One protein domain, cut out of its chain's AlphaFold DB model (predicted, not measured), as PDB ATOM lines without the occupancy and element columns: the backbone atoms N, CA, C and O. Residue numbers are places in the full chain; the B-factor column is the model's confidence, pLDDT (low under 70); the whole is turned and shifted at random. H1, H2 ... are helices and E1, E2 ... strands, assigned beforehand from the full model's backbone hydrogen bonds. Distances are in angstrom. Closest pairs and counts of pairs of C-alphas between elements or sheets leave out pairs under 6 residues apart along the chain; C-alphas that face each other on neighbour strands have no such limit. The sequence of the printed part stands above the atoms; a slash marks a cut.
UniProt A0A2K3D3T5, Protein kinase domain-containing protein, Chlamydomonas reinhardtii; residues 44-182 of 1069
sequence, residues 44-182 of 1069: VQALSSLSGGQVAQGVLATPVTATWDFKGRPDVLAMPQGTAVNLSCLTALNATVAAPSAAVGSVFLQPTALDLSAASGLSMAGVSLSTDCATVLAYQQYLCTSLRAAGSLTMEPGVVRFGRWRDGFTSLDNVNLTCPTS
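AT A GLANCE: This is residues 44 to 182 of the 1069 residues of the protein "Protein kinase domain-containing protein" of Chlamydomonas reinhardtii (UniProt A0A2K3D3T5). One twisted sheet of six strands forms a wall, with H2 packed over its E5 and E4 end and the long unnamed stretch of residues 94 to 120 covering more of that same face; the opposite face is bare. The short helix H1 sits by the E1 and E2 end of the wall. The printed part has 139 residues, with two named helices and six named strands in the order H1 E1 E2 E3 H2 E4 E5 E6; the sheet runs E1 E2 E3 E6 E5 E4 and is mixed. The class is mixed, helices and strands, and the whole is compact, with a radius of gyration of the C-alphas of 14.0 A and spans of 37 by 36 by 29 A.

HOW THE PARTS SIT: Residues 45 to 46 make a short parallel pairing with residues 68 to 69 of E1, residues 61 to 69. H1, residues 52 to 56, only grazes the sheet; its closest C-alpha to E2, residues 84 to 93, is that of Ala 56, 5.7 A from that of Val 85. E1, an edge strand, bends by 122 degrees at residue 64 and is parallel to E2, with N 66 and O 89 at 2.9 A. E2 and E3, residues 121 to 130, are parallel at 3 degrees, with N 87 and O 123 at 2.9 A. H2, residues 133 to 146, is on the sheet at a height of 9.8 A, over E5, residues 159 to 166, and E4, residues 151 to 156; only just not over E6, residues 170 to 178, on which 2 of its C-alphas fall. On the local plane it stands at 51 degrees to E4, slantwise to the strands. The closest C-alphas of H2 and E6 are those of Val 136 and Thr 178, 6.6 A apart. E3, H2 and E4 form a split strand-helix-strand unit, two strands running the same way with E6 and E5 between them, its crossover right-handed. E4, E5 and E6 form a meander, each strand the antiparallel neighbour of the one before, and both E4 and E5 and E5 and E6 are hairpins; N 154 and O 161 are 2.9 A apart, N 162 and O 175 2.8 A. E6 is parallel to E3, with N 124 and O 171 at 2.8 A. In H1 and H2 every O i to N i+4 pair is within hydrogen-bond range.

IN THESE COORDINATES: H1 begins at C-alpha 52, (159.451, 146.269, 126.091). From first to last C-alpha E1 measures 15.2 A, E2 22.3 A, E3 21.4 A, H2 19.7 A, E4 17.0 A, E5 19.5 A and E6 18.1 A. E6 ends at C-alpha 178, (183.242, 141.184, 131.729).

THE WHOLE: The C-alphas farthest apart, of Gly 82 and Ser 182, are 39.4 A apart. The printed part has no cut. The links E1 to E2 and E2 to E3 are long; residues 77 to 78 pair parallel with residues 114 to 115. Mean pLDDT of the printed part is 85.6, with residues 72 to 75, 104 to 105 and 181 to 182 under 70.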
ATOM      1  N   VAL A  44     172.064 131.431 120.269       79.38
ATOM      2  CA  VAL A  44     172.130 132.822 120.745       79.38
ATOM      3  C   VAL A  44     170.898 133.605 120.286       79.38
ATOM      4  O   VAL A  44     170.664 133.760 119.087       79.38
ATOM      5  N   GLN A  45     170.106 134.088 121.242       83.94
ATOM      6  CA  GLN A  45     168.837 134.764 120.966       83.94
ATOM      7  C   GLN A  45     169.066 136.271 120.810       83.94
ATOM      8  O   GLN A  45     169.675 136.912 121.662       83.94
ATOM      9  N   ALA A  46     168.606 136.868 119.712       83.00
ATOM     10  CA  ALA A  46     168.780 138.301 119.493       83.00
ATOM     11  C   ALA A  46     167.751 139.099 120.310       83.00
ATOM     12  O   ALA A  46     166.542 138.899 120.152       83.00
ATOM     13  N   LEU A  47     168.206 140.052 121.132       82.00
ATOM     14  CA  LEU A  47     167.331 140.929 121.929       82.00
ATOM     15  C   LEU A  47     166.357 141.744 121.052       82.00
ATOM     16  O   LEU A  47     165.269 142.115 121.495       82.00
ATOM     17  N   SER A  48     166.711 141.958 119.781       77.50
ATOM     18  CA  SER A  48     165.866 142.581 118.754       77.50
ATOM     19  C   SER A  48     164.514 141.884 118.525       77.50
ATOM     20  O   SER A  48     163.606 142.511 117.980       77.50
ATOM     21  N   SER A  49     164.350 140.636 118.982       78.75
ATOM     22  CA  SER A  49     163.097 139.870 118.911       78.75
ATOM     23  C   SER A  49     162.050 140.221 119.983       78.75
ATOM     24  O   SER A  49     160.884 139.867 119.817       78.75
ATOM     25  N   LEU A  50     162.421 140.919 121.067       81.50
ATOM     26  CA  LEU A  50     161.520 141.207 122.196       81.50
ATOM     27  C   LEU A  50     160.992 142.644 122.194       81.50
ATOM     28  O   LEU A  50     161.751 143.585 121.965       81.50
ATOM     29  N   SER A  51     159.718 142.835 122.535       81.81
ATOM     30  CA  SER A  51     159.150 144.146 122.885       81.81
ATOM     31  C   SER A  51     159.390 144.508 124.361       81.81
ATOM     32  O   SER A  51     159.608 143.634 125.201       81.81
ATOM     33  N   GLY A  52     159.287 145.797 124.706       74.31
ATOM     34  CA  GLY A  52     159.451 146.269 126.091       74.31
ATOM     35  C   GLY A  52     158.432 145.653 127.057       74.31
ATOM     36  O   GLY A  52     158.777 145.301 128.182       74.31
ATOM     37  N   GLY A  53     157.203 145.404 126.585       75.50
ATOM     38  CA  GLY A  53     156.178 144.685 127.343       75.50
ATOM     39  C   GLY A  53     156.545 143.226 127.640       75.50
ATOM     40  O   GLY A  53     156.278 142.756 128.740       75.50
ATOM     41  N   GLN A  54     157.212 142.523 126.717       81.69
ATOM     42  CA  GLN A  54     157.696 141.153 126.954       81.69
ATOM     43  C   GLN A  54     158.873 141.119 127.941       81.69
ATOM     44  O   GLN A  54     158.941 140.227 128.785       81.69
ATOM     45  N   VAL A  55     159.773 142.108 127.894       79.88
ATOM     46  CA  VAL A  55     160.844 142.243 128.897       79.88
ATOM     47  C   VAL A  55     160.257 142.528 130.284       79.88
ATOM     48  O   VAL A  55     160.618 141.850 131.243       79.88
ATOM     49  N   ALA A  56     159.277 143.430 130.389       75.12
ATOM     50  CA  ALA A  56     158.557 143.705 131.636       75.12
ATOM     51  C   ALA A  56     157.689 142.527 132.137       75.12
ATOM     52  O   ALA A  56     157.396 142.439 133.327       75.12
ATOM     53  N   GLN A  57     157.306 141.595 131.256       81.62
ATOM     54  CA  GLN A  57     156.674 140.314 131.610       81.62
ATOM     55  C   GLN A  57     157.680 139.241 132.071       81.62
ATOM     56  O   GLN A  57     157.269 138.128 132.390       81.62
ATOM     57  N   GLY A  58     158.979 139.553 132.133       80.06
ATOM     58  CA  GLY A  58     160.008 138.649 132.653       80.06
ATOM     59  C   GLY A  58     160.543 137.630 131.645       80.06
ATOM     60  O   GLY A  58     161.113 136.628 132.058       80.06
ATOM     61  N   VAL A  59     160.423 137.862 130.330       81.62
ATOM     62  CA  VAL A  59     160.961 136.935 129.305       81.62
ATOM     63  C   VAL A  59     162.495 136.776 129.376       81.62
ATOM     64  O   VAL A  59     163.030 135.774 128.913       81.62
ATOM     65  N   LEU A  60     163.202 137.719 130.011       80.50
ATOM     66  CA  LEU A  60     164.644 137.639 130.296       80.50
ATOM     67  C   LEU A  60     164.974 137.077 131.700       80.50
ATOM     68  O   LEU A  60     166.119 137.175 132.144       80.50
ATOM     69  N   ALA A  61     163.992 136.504 132.402       82.19
ATOM     70  CA  ALA A  61     164.162 135.828 133.685       82.19
ATOM     71  C   ALA A  61     163.922 134.316 133.527       82.19
ATOM     72  O   ALA A  61     162.822 133.810 133.760       82.19
ATOM     73  N   THR A  62     164.948 133.587 133.080       78.75
ATOM     74  CA  THR A  62     164.874 132.135 132.847       78.75
ATOM     75  C   THR A  62     165.381 131.324 134.052       78.75
ATOM     76  O   THR A  62     166.199 131.825 134.825       78.75
ATOM     77  N   PRO A  63     164.928 130.062 134.230       77.62
ATOM     78  CA  PRO A  63     165.456 129.135 135.247       77.62
ATOM     79  C   PRO A  63     166.707 128.358 134.779       77.62
ATOM     80  O   PRO A  63     167.375 127.695 135.576       77.62
ATOM     81  N   VAL A  64     167.007 128.425 133.480       81.00
ATOM     82  CA  VAL A  64     168.175 127.840 132.805       81.00
ATOM     83  C   VAL A  64     169.012 128.989 132.247       81.00
ATOM     84  O   VAL A  64     168.445 129.986 131.793       81.00
ATOM     85  N   THR A  65     170.339 128.856 132.249       80.31
ATOM     86  CA  THR A  65     171.237 129.879 131.689       80.31
ATOM     87  C   THR A  65     171.052 130.039 130.174       80.31
ATOM     88  O   THR A  65     171.417 129.148 129.409       80.31
ATOM     89  N   ALA A  66     170.526 131.188 129.737       85.06
ATOM     90  CA  ALA A  66     170.278 131.521 128.334       85.06
ATOM     91  C   ALA A  66     171.272 132.568 127.797       85.06
ATOM     92  O   ALA A  66     171.601 133.540 128.481       85.06
ATOM     93  N   THR A  67     171.715 132.408 126.547       87.75
ATOM     94  CA  THR A  67     172.652 133.338 125.889       87.75
ATOM     95  C   THR A  67     171.919 134.243 124.905       87.75
ATOM     96  O   THR A  67     171.292 133.760 123.961       87.75
ATOM     97  N   TRP A  68     172.045 135.554 125.095       87.62
ATOM     98  CA  TRP A  68     171.405 136.579 124.273       87.62
ATOM     99  C   TRP A  68     172.440 137.519 123.653       87.62
ATOM    100  O   TRP A  68     173.388 137.915 124.327       87.62
ATOM    101  N   ASP A  69     172.245 137.922 122.397       86.75
ATOM    102  CA  ASP A  69     173.013 139.010 121.782       86.75
ATOM    103  C   ASP A  69     172.249 140.333 121.925       86.75
ATOM    104  O   ASP A  69     171.094 140.453 121.503       86.75
ATOM    105  N   PHE A  70     172.898 141.322 122.541       86.06
ATOM    106  CA  PHE A  70     172.381 142.681 122.722       86.06
ATOM    107  C   PHE A  70     172.772 143.601 121.548       86.06
ATOM    108  O   PHE A  70     172.277 144.725 121.446       86.06
ATOM    109  N   LYS A  71     173.629 143.129 120.634       76.31
ATOM    110  CA  LYS A  71     174.051 143.851 119.429       76.31
ATOM    111  C   LYS A  71     172.889 144.086 118.463       76.31
ATOM    112  O   LYS A  71     172.021 143.239 118.275       76.31
ATOM    113  N   GLY A  72     172.943 145.212 117.750       56.66
ATOM    114  CA  GLY A  72     172.120 145.428 116.556       56.66
ATOM    115  C   GLY A  72     170.721 146.001 116.792       56.66
ATOM    116  O   GLY A  72     169.886 145.885 115.898       56.66
ATOM    117  N   ARG A  73     170.459 146.650 117.936       59.25
ATOM    118  CA  ARG A  73     169.279 147.513 118.104       59.25
ATOM    119  C   ARG A  73     169.667 148.999 118.147       59.25
ATOM    120  O   ARG A  73     170.478 149.356 118.997       59.25
ATOM    121  N   PRO A  74     169.109 149.854 117.268       50.78
ATOM    122  CA  PRO A  74     169.201 151.308 117.412       50.78
ATOM    123  C   PRO A  74     168.151 151.847 118.397       50.78
ATOM    124  O   PRO A  74     168.382 152.863 119.046       50.78
ATOM    125  N   ASP A  75     167.012 151.157 118.523       57.34
ATOM    126  CA  ASP A  75     165.893 151.563 119.369       57.34
ATOM    127  C   ASP A  75     166.073 151.054 120.800       57.34
ATOM    128  O   ASP A  75     166.247 149.852 121.037       57.34
ATOM    129  N   VAL A  76     165.985 151.968 121.765       70.31
ATOM    130  CA  VAL A  76     166.040 151.641 123.192       70.31
ATOM    131  C   VAL A  76     164.671 151.132 123.654       70.31
ATOM    132  O   VAL A  76     163.639 151.736 123.364       70.31
ATOM    133  N   LEU A  77     164.639 150.016 124.390       78.56
ATOM    134  CA  LEU A  77     163.396 149.463 124.926       78.56
ATOM    135  C   LEU A  77     162.871 150.300 126.099       78.56
ATOM    136  O   LEU A  77     163.258 150.065 127.242       78.56
ATOM    137  N   ALA A  78     161.943 151.215 125.821       77.88
ATOM    138  CA  ALA A  78     161.139 151.885 126.841       77.88
ATOM    139  C   ALA A  78     160.378 150.860 127.699       77.88
ATOM    140  O   ALA A  78     159.565 150.077 127.190       77.88
ATOM    141  N   MET A  79     160.649 150.854 129.005       82.88
ATOM    142  CA  MET A  79     159.901 150.050 129.969       82.88
ATOM    143  C   MET A  79     158.560 150.717 130.317       82.88
ATOM    144  O   MET A  79     158.497 151.946 130.407       82.88
ATOM    145  N   PRO A  80     157.472 149.954 130.540       81.56
ATOM    146  CA  PRO A  80     156.205 150.532 130.977       81.56
ATOM    147  C   PRO A  80     156.325 151.206 132.354       81.56
ATOM    148  O   PRO A  80     157.098 150.783 133.216       81.56
ATOM    149  N   GLN A  81     155.530 152.253 132.583       83.31
ATOM    150  CA  GLN A  81     155.640 153.057 133.798       83.31
ATOM    151  C   GLN A  81     155.404 152.219 135.068       83.31
ATOM    152  O   GLN A  81     154.367 151.576 135.226       83.31
ATOM    153  N   GLY A  82     156.367 152.255 135.989       83.19
ATOM    154  CA  GLY A  82     156.308 151.571 137.279       83.19
ATOM    155  C   GLY A  82     156.656 150.077 137.257       83.19
ATOM    156  O   GLY A  82     156.577 149.442 138.309       83.19
ATOM    157  N   THR A  83     157.069 149.488 136.128       84.12
ATOM    158  CA  THR A  83     157.475 148.067 136.099       84.12
ATOM    159  C   THR A  83     158.871 147.854 136.675       84.12
ATOM    160  O   THR A  83     159.788 148.604 136.342       84.12
ATOM    161  N   ALA A  84     159.046 146.806 137.480       85.38
ATOM    162  CA  ALA A  84     160.364 146.319 137.877       85.38
ATOM    163  C   ALA A  84     160.916 145.406 136.772       85.38
ATOM    164  O   ALA A  84     160.224 144.491 136.323       85.38
ATOM    165  N   VAL A  85     162.148 145.652 136.329       88.31
ATOM    166  CA  VAL A  85     162.801 144.859 135.279       88.31
ATOM    167  C   VAL A  85     163.628 143.758 135.922       88.31
ATOM    168  O   VAL A  85     164.587 144.050 136.630       88.31
ATOM    169  N   ASN A  86     163.282 142.500 135.651       90.56
ATOM    170  CA  ASN A  86     163.984 141.338 136.191       90.56
ATOM    171  C   ASN A  86     164.729 140.597 135.076       90.56
ATOM    172  O   ASN A  86     164.113 140.169 134.100       90.56
ATOM    173  N   LEU A  87     166.037 140.413 135.254       91.31
ATOM    174  CA  LEU A  87     166.887 139.553 134.432       91.31
ATOM    175  C   LEU A  87     167.417 138.409 135.313       91.31
ATOM    176  O   LEU A  87     167.939 138.671 136.400       91.31
ATOM    177  N   SER A  88     167.323 137.155 134.872       92.62
ATOM    178  CA  SER A  88     167.921 136.027 135.602       92.62
ATOM    179  C   SER A  88     168.470 134.946 134.687       92.62
ATOM    180  O   SER A  88     167.889 134.673 133.640       92.62
ATOM    181  N   CYS A  89     169.579 134.329 135.108       90.50
ATOM    182  CA  CYS A  89     170.255 133.241 134.396       90.50
ATOM    183  C   CYS A  89     170.529 133.596 132.924       90.50
ATOM    184  O   CYS A  89     170.091 132.928 131.989       90.50
ATOM    185  N   LEU A  90     171.253 134.698 132.728       90.69
ATOM    186  CA  LEU A  90     171.416 135.375 131.442       90.69
ATOM    187  C   LEU A  90     172.898 135.622 131.150       90.69
ATOM    188  O   LEU A  90     173.585 136.259 131.941       90.69
ATOM    189  N   THR A  91     173.376 135.206 129.977       90.75
ATOM    190  CA  THR A  91     174.633 135.709 129.399       90.75
ATOM    191  C   THR A  91     174.312 136.669 128.259       90.75
ATOM    192  O   THR A  91     173.871 136.245 127.193       90.75
ATOM    193  N   ALA A  92     174.530 137.964 128.482       89.62
ATOM    194  CA  ALA A  92     174.338 139.019 127.495       89.62
ATOM    195  C   ALA A  92     175.659 139.305 126.763       89.62
ATOM    196  O   ALA A  92     176.602 139.852 127.339       89.62
ATOM    197  N   LEU A  93     175.730 138.929 125.489       89.38
ATOM    198  CA  LEU A  93     176.852 139.211 124.598       89.38
ATOM    199  C   LEU A  93     176.700 140.596 123.961       89.38
ATOM    200  O   LEU A  93     175.587 141.021 123.656       89.38
ATOM    201  N   ASN A  94     177.828 141.281 123.738       86.69
ATOM    202  CA  ASN A  94     177.891 142.623 123.143       86.69
ATOM    203  C   ASN A  94     177.004 143.666 123.862       86.69
ATOM    204  O   ASN A  94     176.468 144.579 123.230       86.69
ATOM    205  N   ALA A  95     176.822 143.528 125.176       87.38
ATOM    206  CA  ALA A  95     175.985 144.415 125.968       87.38
ATOM    207  C   ALA A  95     176.686 145.766 126.168       87.38
ATOM    208  O   ALA A  95     177.658 145.870 126.915       87.38
ATOM    209  N   THR A  96     176.189 146.823 125.531       86.81
ATOM    210  CA  THR A  96     176.595 148.198 125.849       86.81
ATOM    211  C   THR A  96     176.000 148.593 127.201       86.81
ATOM    212  O   THR A  96     174.783 148.548 127.386       86.81
ATOM    213  N   VAL A  97     176.848 148.953 128.165       88.94
ATOM    214  CA  VAL A  97     176.440 149.353 129.523       88.94
ATOM    215  C   VAL A  97     176.697 150.848 129.694       88.94
ATOM    216  O   VAL A  97     177.710 151.364 129.225       88.94
ATOM    217  N   ALA A  98     175.775 151.560 130.339       85.56
ATOM    218  CA  ALA A  98     175.914 152.987 130.600       85.56
ATOM    219  C   ALA A  98     177.162 153.259 131.455       85.56
ATOM    220  O   ALA A  98     177.432 152.529 132.413       85.56
ATOM    221  N   ALA A  99     177.906 154.319 131.127       82.12
ATOM    222  CA  ALA A  99     179.081 154.725 131.892       82.12
ATOM    223  C   ALA A  99     178.711 154.992 133.367       82.12
ATOM    224  O   ALA A  99     177.649 155.564 133.638       82.12
ATOM    225  N   PRO A 100     179.560 154.594 134.330       86.38
ATOM    226  CA  PRO A 100     179.256 154.743 135.746       86.38
ATOM    227  C   PRO A 100     179.183 156.226 136.122       86.38
ATOM    228  O   PRO A 100     180.045 157.023 135.747       86.38
ATOM    229  N   SER A 101     178.159 156.598 136.887       80.75
ATOM    230  CA  SER A 101     177.916 157.982 137.284       80.75
ATOM    231  C   SER A 101     177.524 158.081 138.755       80.75
ATOM    232  O   SER A 101     176.929 157.172 139.330       80.75
ATOM    233  N   ALA A 102     177.873 159.219 139.354       72.81
ATOM    234  CA  ALA A 102     177.489 159.608 140.708       72.81
ATOM    235  C   ALA A 102     176.285 160.573 140.730       72.81
ATOM    236  O   ALA A 102     175.935 161.077 141.802       72.81
ATOM    237  N   ALA A 103     175.695 160.868 139.564       77.88
ATOM    238  CA  ALA A 103     174.585 161.801 139.410       77.88
ATOM    239  C   ALA A 103     173.287 161.267 140.038       77.88
ATOM    240  O   ALA A 103     172.994 160.072 140.007       77.88
ATOM    241  N   VAL A 104     172.472 162.167 140.589       66.12
ATOM    242  CA  VAL A 104     171.167 161.796 141.149       66.12
ATOM    243  C   VAL A 104     170.262 161.302 140.017       66.12
ATOM    244  O   VAL A 104     170.006 162.038 139.067       66.12
ATOM    245  N   GLY A 105     169.792 160.057 140.121       67.00
ATOM    246  CA  GLY A 105     168.919 159.421 139.128       67.00
ATOM    247  C   GLY A 105     169.624 158.606 138.035       67.00
ATOM    248  O   GLY A 105     168.930 158.007 137.219       67.00
ATOM    249  N   SER A 106     170.962 158.520 138.001       77.81
ATOM    250  CA  SER A 106     171.638 157.586 137.084       77.81
ATOM    251  C   SER A 106     171.564 156.148 137.602       77.81
ATOM    252  O   SER A 106     172.030 155.873 138.708       77.81
ATOM    253  N   VAL A 107     171.024 155.226 136.799       83.56
ATOM    254  CA  VAL A 107     170.888 153.808 137.165       83.56
ATOM    255  C   VAL A 107     172.237 153.090 137.077       83.56
ATOM    256  O   VAL A 107     172.892 153.092 136.034       83.56
ATOM    257  N   PHE A 108     172.650 152.435 138.164       89.44
ATOM    258  CA  PHE A 108     173.895 151.669 138.196       89.44
ATOM    259  C   PHE A 108     173.792 150.395 137.339       89.44
ATOM    260  O   PHE A 108     172.801 149.668 137.421       89.44
ATOM    261  N   LEU A 109     174.835 150.118 136.547       90.56
ATOM    262  CA  LEU A 109     174.967 148.952 135.659       90.56
ATOM    263  C   LEU A 109     173.875 148.806 134.572       90.56
ATOM    264  O   LEU A 109     173.663 147.705 134.066       90.56
ATOM    265  N   GLN A 110     173.186 149.889 134.187       88.44
ATOM    266  CA  GLN A 110     172.127 149.863 133.164       88.44
ATOM    267  C   GLN A 110     172.655 149.411 131.784       88.44
ATOM    268  O   GLN A 110     173.497 150.103 131.205       88.44
ATOM    269  N   PRO A 111     172.121 148.330 131.181       89.12
ATOM    270  CA  PRO A 111     172.335 148.031 129.766       89.12
ATOM    271  C   PRO A 111     171.613 149.081 128.908       89.12
ATOM    272  O   PRO A 111     170.404 149.256 129.043       89.12
ATOM    273  N   THR A 112     172.311 149.767 127.999       86.12
ATOM    274  CA  THR A 112     171.752 150.911 127.244       86.12
ATOM    275  C   THR A 112     170.692 150.520 126.211       86.12
ATOM    276  O   THR A 112     170.055 151.393 125.634       86.12
ATOM    277  N   ALA A 113     170.487 149.221 125.976       84.06
ATOM    278  CA  ALA A 113     169.374 148.695 125.186       84.06
ATOM    279  C   ALA A 113     168.019 148.763 125.926       84.06
ATOM    280  O   ALA A 113     166.979 148.538 125.305       84.06
ATOM    281  N   LEU A 114     168.018 149.060 127.233       85.25
ATOM    282  CA  LEU A 114     166.832 149.203 128.081       85.25
ATOM    283  C   LEU A 114     166.721 150.653 128.572       85.25
ATOM    284  O   LEU A 114     167.651 151.166 129.196       85.25
ATOM    285  N   ASP A 115     165.579 151.302 128.346       85.75
ATOM    286  CA  ASP A 115     165.260 152.599 128.943       85.75
ATOM    287  C   ASP A 115     164.469 152.362 130.229       85.75
ATOM    288  O   ASP A 115     163.314 151.928 130.228       85.75
ATOM    289  N   LEU A 116     165.153 152.635 131.336       86.00
ATOM    290  CA  LEU A 116     164.675 152.432 132.695       86.00
ATOM    291  C   LEU A 116     164.121 153.724 133.318       86.00
ATOM    292  O   LEU A 116     163.747 153.704 134.486       86.00
ATOM    293  N   SER A 117     164.032 154.831 132.566       84.81
ATOM    294  CA  SER A 117     163.596 156.144 133.075       84.81
ATOM    295  C   SER A 117     162.179 156.148 133.666       84.81
ATOM    296  O   SER A 117     161.894 156.921 134.578       84.81
ATOM    297  N   ALA A 118     161.308 155.256 133.183       85.06
ATOM    298  CA  ALA A 118     159.953 155.049 133.691       85.06
ATOM    299  C   ALA A 118     159.803 153.794 134.581       85.06
ATOM    300  O   ALA A 118     158.715 153.555 135.112       85.06
ATOM    301  N   ALA A 119     160.853 152.982 134.746       85.69
ATOM    302  CA  ALA A 119     160.816 151.743 135.524       85.69
ATOM    303  C   ALA A 119     160.847 152.010 137.043       85.69
ATOM    304  O   ALA A 119     161.273 153.070 137.496       85.69
ATOM    305  N   SER A 120     160.411 151.038 137.851       89.50
ATOM    306  CA  SER A 120     160.465 151.123 139.325       89.50
ATOM    307  C   SER A 120     161.724 150.507 139.946       89.50
ATOM    308  O   SER A 120     161.945 150.659 141.145       89.50
ATOM    309  N   GLY A 121     162.547 149.824 139.147       90.62
ATOM    310  CA  GLY A 121     163.809 149.223 139.572       90.62
ATOM    311  C   GLY A 121     164.341 148.199 138.567       90.62
ATOM    312  O   GLY A 121     163.636 147.793 137.638       90.62
ATOM    313  N   LEU A 122     165.583 147.767 138.778       91.81
ATOM    314  CA  LEU A 122     166.295 146.764 137.984       91.81
ATOM    315  C   LEU A 122     166.833 145.667 138.910       91.81
ATOM    316  O   LEU A 122     167.662 145.947 139.772       91.81
ATOM    317  N   SER A 123     166.418 144.416 138.717       93.56
ATOM    318  CA  SER A 123     166.977 143.259 139.422       93.56
ATOM    319  C   SER A 123     167.673 142.306 138.453       93.56
ATOM    320  O   SER A 123     167.119 141.944 137.417       93.56
ATOM    321  N   MET A 124     168.886 141.879 138.799       94.38
ATOM    322  CA  MET A 124     169.718 140.970 138.010       94.38
ATOM    323  C   MET A 124     170.253 139.846 138.908       94.38
ATOM    324  O   MET A 124     170.935 140.128 139.892       94.38
ATOM    325  N   ALA A 125     169.939 138.587 138.583       94.38
ATOM    326  CA  ALA A 125     170.329 137.406 139.362       94.38
ATOM    327  C   ALA A 125     171.030 136.344 138.492       94.38
ATOM    328  O   ALA A 125     170.427 135.813 137.561       94.38
ATOM    329  N   GLY A 126     172.301 136.029 138.757       92.50
ATOM    330  CA  GLY A 126     173.060 135.077 137.930       92.50
ATOM    331  C   GLY A 126     173.250 135.572 136.491       92.50
ATOM    332  O   GLY A 126     172.979 134.846 135.534       92.50
ATOM    333  N   VAL A 127     173.645 136.840 136.329       93.69
ATOM    334  CA  VAL A 127     173.743 137.516 135.021       93.69
ATOM    335  C   VAL A 127     175.199 137.807 134.668       93.69
ATOM    336  O   VAL A 127     175.943 138.357 135.474       93.69
ATOM    337  N   SER A 128     175.614 137.483 133.446       93.50
ATOM    338  CA  SER A 128     176.920 137.850 132.895       93.50
ATOM    339  C   SER A 128     176.738 138.842 131.750       93.50
ATOM    340  O   SER A 128     176.143 138.510 130.725       93.50
ATOM    341  N   LEU A 129     177.235 140.066 131.921       93.50
ATOM    342  CA  LEU A 129     177.270 141.106 130.897       93.50
ATOM    343  C   LEU A 129     178.664 141.121 130.254       93.50
ATOM    344  O   LEU A 129     179.669 141.349 130.933       93.50
ATOM    345  N   SER A 130     178.729 140.886 128.945       91.81
ATOM    346  CA  SER A 130     179.954 140.954 128.144       91.81
ATOM    347  C   SER A 130     179.945 142.235 127.314       91.81
ATOM    348  O   SER A 130     179.168 142.371 126.365       91.81
ATOM    349  N   THR A 131     180.781 143.189 127.719       90.31
ATOM    350  CA  THR A 131     180.878 144.552 127.180       90.31
ATOM    351  C   THR A 131     182.293 144.833 126.654       90.31
ATOM    352  O   THR A 131     183.152 143.951 126.645       90.31
ATOM    353  N   ASP A 132     182.566 146.045 126.177       88.25
ATOM    354  CA  ASP A 132     183.916 146.436 125.769       88.25
ATOM    355  C   ASP A 132     184.839 146.671 126.987       88.25
ATOM    356  O   ASP A 132     184.402 147.067 128.070       88.25
ATOM    357  N   CYS A 133     186.148 146.455 126.830       87.62
ATOM    358  CA  CYS A 133     187.075 146.577 127.961       87.62
ATOM    359  C   CYS A 133     187.260 148.019 128.479       87.62
ATOM    360  O   CYS A 133     187.723 148.179 129.608       87.62
ATOM    361  N   ALA A 134     186.907 149.061 127.713       88.31
ATOM    362  CA  ALA A 134     186.989 150.442 128.190       88.31
ATOM    363  C   ALA A 134     185.829 150.760 129.146       88.31
ATOM    364  O   ALA A 134     186.059 151.373 130.187       88.31
ATOM    365  N   THR A 135     184.622 150.254 128.875       89.25
ATOM    366  CA  THR A 135     183.490 150.286 129.813       89.25
ATOM    367  C   THR A 135     183.813 149.529 131.104       89.25
ATOM    368  O   THR A 135     183.607 150.074 132.190       89.25
ATOM    369  N   VAL A 136     184.397 148.320 131.034       90.75
ATOM    370  CA  VAL A 136     184.830 147.598 132.254       90.75
ATOM    371  C   VAL A 136     185.859 148.414 133.041       90.75
ATOM    372  O   VAL A 136     185.708 148.595 134.251       90.75
ATOM    373  N   LEU A 137     186.877 148.959 132.365       90.31
ATOM    374  CA  LEU A 137     187.904 149.787 132.998       90.31
ATOM    375  C   LEU A 137     187.316 151.062 133.625       90.31
ATOM    376  O   LEU A 137     187.736 151.439 134.717       90.31
ATOM    377  N   ALA A 138     186.314 151.690 133.004       90.88
ATOM    378  CA  ALA A 138     185.617 152.847 133.563       90.88
ATOM    379  C   ALA A 138     184.872 152.499 134.864       90.88
ATOM    380  O   ALA A 138     184.977 153.243 135.840       90.88
ATOM    381  N   TYR A 139     184.187 151.348 134.930       92.81
ATOM    382  CA  TYR A 139     183.584 150.850 136.178       92.81
ATOM    383  C   TYR A 139     184.638 150.578 137.258       92.81
ATOM    384  O   TYR A 139     184.450 150.976 138.409       92.81
ATOM    385  N   GLN A 140     185.777 149.979 136.899       92.25
ATOM    386  CA  GLN A 140     186.884 149.763 137.834       92.25
ATOM    387  C   GLN A 140     187.473 151.089 138.354       92.25
ATOM    388  O   GLN A 140     187.664 151.246 139.558       92.25
ATOM    389  N   GLN A 141     187.707 152.071 137.477       92.31
ATOM    390  CA  GLN A 141     188.204 153.401 137.853       92.31
ATOM    391  C   GLN A 141     187.208 154.156 138.745       92.31
ATOM    392  O   GLN A 141     187.610 154.739 139.753       92.31
ATOM    393  N   TYR A 142     185.911 154.111 138.425       92.94
ATOM    394  CA  TYR A 142     184.856 154.722 139.235       92.94
ATOM    395  C   TYR A 142     184.770 154.108 140.637       92.94
ATOM    396  O   TYR A 142     184.694 154.844 141.622       92.94
ATOM    397  N   LEU A 143     184.822 152.778 140.763       93.25
ATOM    398  CA  LEU A 143     184.786 152.110 142.069       93.25
ATOM    399  C   LEU A 143     186.039 152.435 142.898       93.25
ATOM    400  O   LEU A 143     185.909 152.800 144.066       93.25
ATOM    401  N   CYS A 144     187.229 152.406 142.285       92.00
ATOM    402  CA  CYS A 144     188.492 152.782 142.931       92.00
ATOM    403  C   CYS A 144     188.544 154.238 143.419       92.00
ATOM    404  O   CYS A 144     189.175 154.511 144.437       92.00
ATOM    405  N   THR A 145     187.921 155.178 142.701       91.44
ATOM    406  CA  THR A 145     187.994 156.616 143.021       91.44
ATOM    407  C   THR A 145     186.853 157.101 143.910       91.44
ATOM    408  O   THR A 145     187.073 157.951 144.769       91.44
ATOM    409  N   SER A 146     185.638 156.572 143.737       91.38
ATOM    410  CA  SER A 146     184.465 157.002 144.510       91.38
ATOM    411  C   SER A 146     184.304 156.270 145.842       91.38
ATOM    412  O   SER A 146     183.667 156.806 146.748       91.38
ATOM    413  N   LEU A 147     184.815 155.033 145.946       91.88
ATOM    414  CA  LEU A 147     184.574 154.099 147.057       91.88
ATOM    415  C   LEU A 147     183.074 153.940 147.407       91.88
ATOM    416  O   LEU A 147     182.704 153.610 148.537       91.88
ATOM    417  N   ARG A 148     182.191 154.176 146.425       90.56
ATOM    418  CA  ARG A 148     180.738 154.010 146.532       90.56
ATOM    419  C   ARG A 148     180.361 152.573 146.200       90.56
ATOM    420  O   ARG A 148     180.093 152.256 145.046       90.56
ATOM    421  N   ALA A 149     180.328 151.715 147.215       91.25
ATOM    422  CA  ALA A 149     179.859 150.339 147.089       91.25
ATOM    423  C   ALA A 149     178.509 150.159 147.798       91.25
ATOM    424  O   ALA A 149     178.413 150.401 149.003       91.25
ATOM    425  N   ALA A 150     177.472 149.734 147.071       91.19
ATOM    426  CA  ALA A 150     176.150 149.424 147.635       91.19
ATOM    427  C   ALA A 150     175.983 147.923 147.947       91.19
ATOM    428  O   ALA A 150     174.876 147.389 147.975       91.19
ATOM    429  N   GLY A 151     177.101 147.221 148.116       92.56
ATOM    430  CA  GLY A 151     177.159 145.815 148.477       92.56
ATOM    431  C   GLY A 151     178.502 145.195 148.092       92.56
ATOM    432  O   GLY A 151     179.446 145.912 147.761       92.56
ATOM    433  N   SER A 152     178.600 143.871 148.162       94.44
ATOM    434  CA  SER A 152     179.850 143.142 147.978       94.44
ATOM    435  C   SER A 152     180.228 142.931 146.513       94.44
ATOM    436  O   SER A 152     179.392 142.607 145.663       94.44
ATOM    437  N   LEU A 153     181.517 143.127 146.225       95.19
ATOM    438  CA  LEU A 153     182.092 143.040 144.884       95.19
ATOM    439  C   LEU A 153     183.584 142.688 144.930       95.19
ATOM    440  O   LEU A 153     184.267 143.013 145.902       95.19
ATOM    441  N   THR A 154     184.100 142.094 143.856       93.44
ATOM    442  CA  THR A 154     185.534 141.843 143.642       93.44
ATOM    443  C   THR A 154     185.963 142.309 142.247       93.44
ATOM    444  O   THR A 154     185.162 142.349 141.308       93.44
ATOM    445  N   MET A 155     187.230 142.708 142.108       90.94
ATOM    446  CA  MET A 155     187.793 143.243 140.863       90.94
ATOM    447  C   MET A 155     189.015 142.441 140.405       90.94
ATOM    448  O   MET A 155     189.942 142.204 141.176       90.94
ATOM    449  N   GLU A 156     189.020 142.072 139.126       87.31
ATOM    450  CA  GLU A 156     190.062 141.293 138.446       87.31
ATOM    451  C   GLU A 156     190.388 141.928 137.076       87.31
ATOM    452  O   GLU A 156     189.600 142.728 136.563       87.31
ATOM    453  N   PRO A 157     191.530 141.613 136.437       85.56
ATOM    454  CA  PRO A 157     191.840 142.114 135.096       85.56
ATOM    455  C   PRO A 157     190.725 141.782 134.087       85.56
ATOM    456  O   PRO A 157     190.460 140.617 133.802       85.56
ATOM    457  N   GLY A 158     190.050 142.810 133.560       85.69
ATOM    458  CA  GLY A 158     188.933 142.659 132.615       85.69
ATOM    459  C   GLY A 158     187.596 142.182 133.212       85.69
ATOM    460  O   GLY A 158     186.676 141.901 132.441       85.69
ATOM    461  N   VAL A 159     187.459 142.098 134.545       90.38
ATOM    462  CA  VAL A 159     186.235 141.628 135.224       90.38
ATOM    463  C   VAL A 159     185.895 142.466 136.467       90.38
ATOM    464  O   VAL A 159     186.763 142.813 137.271       90.38
ATOM    465  N   VAL A 160     184.608 142.744 136.673       93.50
ATOM    466  CA  VAL A 160     184.044 143.167 137.965       93.50
ATOM    467  C   VAL A 160     182.935 142.191 138.340       93.50
ATOM    468  O   VAL A 160     181.975 142.030 137.587       93.50
ATOM    469  N   ARG A 161     183.058 141.528 139.493       94.88
ATOM    470  CA  ARG A 161     182.026 140.628 140.024       94.88
ATOM    471  C   ARG A 161     181.261 141.331 141.130       94.88
ATOM    472  O   ARG A 161     181.873 141.832 142.065       94.88
ATOM    473  N   PHE A 162     179.938 141.325 141.062       95.31
ATOM    474  CA  PHE A 162     179.038 141.819 142.098       95.31
ATOM    475  C   PHE A 162     178.392 140.613 142.784       95.31
ATOM    476  O   PHE A 162     177.526 139.957 142.205       95.31
ATOM    477  N   GLY A 163     178.828 140.310 144.008       92.75
ATOM    478  CA  GLY A 163     178.279 139.212 144.806       92.75
ATOM    479  C   GLY A 163     176.837 139.510 145.197       92.75
ATOM    480  O   GLY A 163     175.925 138.778 144.821       92.75
ATOM    481  N   ARG A 164     176.620 140.649 145.863       93.62
ATOM    482  CA  ARG A 164     175.290 141.210 146.126       93.62
ATOM    483  C   ARG A 164     175.360 142.731 146.185       93.62
ATOM    484  O   ARG A 164     176.143 143.247 146.964       93.62
ATOM    485  N   TRP A 165     174.497 143.444 145.464       93.62
ATOM    486  CA  TRP A 165     174.425 144.918 145.441       93.62
ATOM    487  C   TRP A 165     172.979 145.402 145.591       93.62
ATOM    488  O   TRP A 165     172.081 144.796 145.002       93.62
ATOM    489  N   ARG A 166     172.734 146.463 146.365       91.56
ATOM    490  CA  ARG A 166     171.416 147.086 146.585       91.56
ATOM    491  C   ARG A 166     171.576 148.601 146.806       91.56
ATOM    492  O   ARG A 166     171.814 149.029 147.930       91.56
ATOM    493  N   ASP A 167     171.410 149.418 145.765       88.50
ATOM    494  CA  ASP A 167     171.464 150.898 145.879       88.50
ATOM    495  C   ASP A 167     170.086 151.582 146.009       88.50
ATOM    496  O   ASP A 167     170.003 152.797 146.185       88.50
ATOM    497  N   GLY A 168     169.007 150.797 145.967       85.94
ATOM    498  CA  GLY A 168     167.621 151.261 146.062       85.94
ATOM    499  C   GLY A 168     166.861 151.198 144.736       85.94
ATOM    500  O   GLY A 168     165.650 150.999 144.768       85.94
ATOM    501  N   PHE A 169     167.554 151.274 143.593       89.19
ATOM    502  CA  PHE A 169     166.965 151.041 142.268       89.19
ATOM    503  C   PHE A 169     167.515 149.762 141.629       89.19
ATOM    504  O   PHE A 169     166.745 148.938 141.135       89.19
ATOM    505  N   THR A 170     168.837 149.573 141.667       91.25
ATOM    506  CA  THR A 170     169.528 148.398 141.134       91.25
ATOM    507  C   THR A 170     169.782 147.361 142.235       91.25
ATOM    508  O   THR A 170     170.303 147.648 143.318       91.25
ATOM    509  N   SER A 171     169.430 146.115 141.924       94.19
ATOM    510  CA  SER A 171     169.543 144.925 142.764       94.19
ATOM    511  C   SER A 171     170.329 143.845 142.016       94.19
ATOM    512  O   SER A 171     169.815 143.254 141.072       94.19
ATOM    513  N   LEU A 172     171.573 143.576 142.419       94.94
ATOM    514  CA  LEU A 172     172.418 142.535 141.811       94.94
ATOM    515  C   LEU A 172     172.602 141.362 142.781       94.94
ATOM    516  O   LEU A 172     172.862 141.589 143.962       94.94
ATOM    517  N   ASP A 173     172.521 140.127 142.301       94.75
ATOM    518  CA  ASP A 173     172.924 138.908 143.017       94.75
ATOM    519  C   ASP A 173     173.707 138.015 142.036       94.75
ATOM    520  O   ASP A 173     173.180 137.632 140.993       94.75
ATOM    521  N   ASN A 174     174.981 137.731 142.323       94.06
ATOM    522  CA  ASN A 174     175.910 137.014 141.434       94.06
ATOM    523  C   ASN A 174     175.911 137.551 139.981       94.06
ATOM    524  O   ASN A 174     175.534 136.855 139.034       94.06
ATOM    525  N   VAL A 175     176.300 138.820 139.806       95.19
ATOM    526  CA  VAL A 175     176.336 139.498 138.498       95.19
ATOM    527  C   VAL A 175     177.772 139.814 138.094       95.19
ATOM    528  O   VAL A 175     178.519 140.414 138.860       95.19
ATOM    529  N   ASN A 176     178.165 139.446 136.877       94.75
ATOM    530  CA  ASN A 176     179.512 139.660 136.353       94.75
ATOM    531  C   ASN A 176     179.487 140.687 135.215       94.75
ATOM    532  O   ASN A 176     178.773 140.500 134.234       94.75
ATOM    533  N   LEU A 177     180.301 141.738 135.316       94.00
ATOM    534  CA  LEU A 177     180.653 142.610 134.197       94.00
ATOM    535  C   LEU A 177     182.017 142.162 133.657       94.00
ATOM    536  O   LEU A 177     182.998 142.117 134.398       94.00
ATOM    537  N   THR A 178     182.077 141.806 132.380       92.38
ATOM    538  CA  THR A 178     183.242 141.184 131.729       92.38
ATOM    539  C   THR A 178     183.522 141.843 130.383       92.38
ATOM    540  O   THR A 178     182.614 142.433 129.796       92.38
ATOM    541  N   CYS A 179     184.740 141.702 129.854       88.50
ATOM    542  CA  CYS A 179     184.997 141.931 128.430       88.50
ATOM    543  C   CYS A 179     185.627 140.698 127.749       88.50
ATOM    544  O   CYS A 179     186.384 139.961 128.389       88.50
ATOM    545  N   PRO A 180     185.324 140.433 126.463       76.94
ATOM    546  CA  PRO A 180     185.785 139.235 125.769       76.94
ATOM    547  C   PRO A 180     187.254 139.375 125.342       76.94
ATOM    548  O   PRO A 180     187.577 139.998 124.333       76.94
ATOM    549  N   THR A 181     188.161 138.756 126.095       65.06
ATOM    550  CA  THR A 181     189.623 138.820 125.900       65.06
ATOM    551  C   THR A 181     190.137 137.916 124.766       65.06
ATOM    552  O   THR A 181     191.104 137.170 124.918       65.06
ATOM    553  N   SER A 182     189.522 137.994 123.580       48.25
ATOM    554  CA  SER A 182     189.852 137.164 122.407       48.25
ATOM    555  C   SER A 182     191.118 137.594 121.637       48.25
ATOM    556  O   SER A 182     191.197 137.396 120.427       48.25
TER     557      SER A 182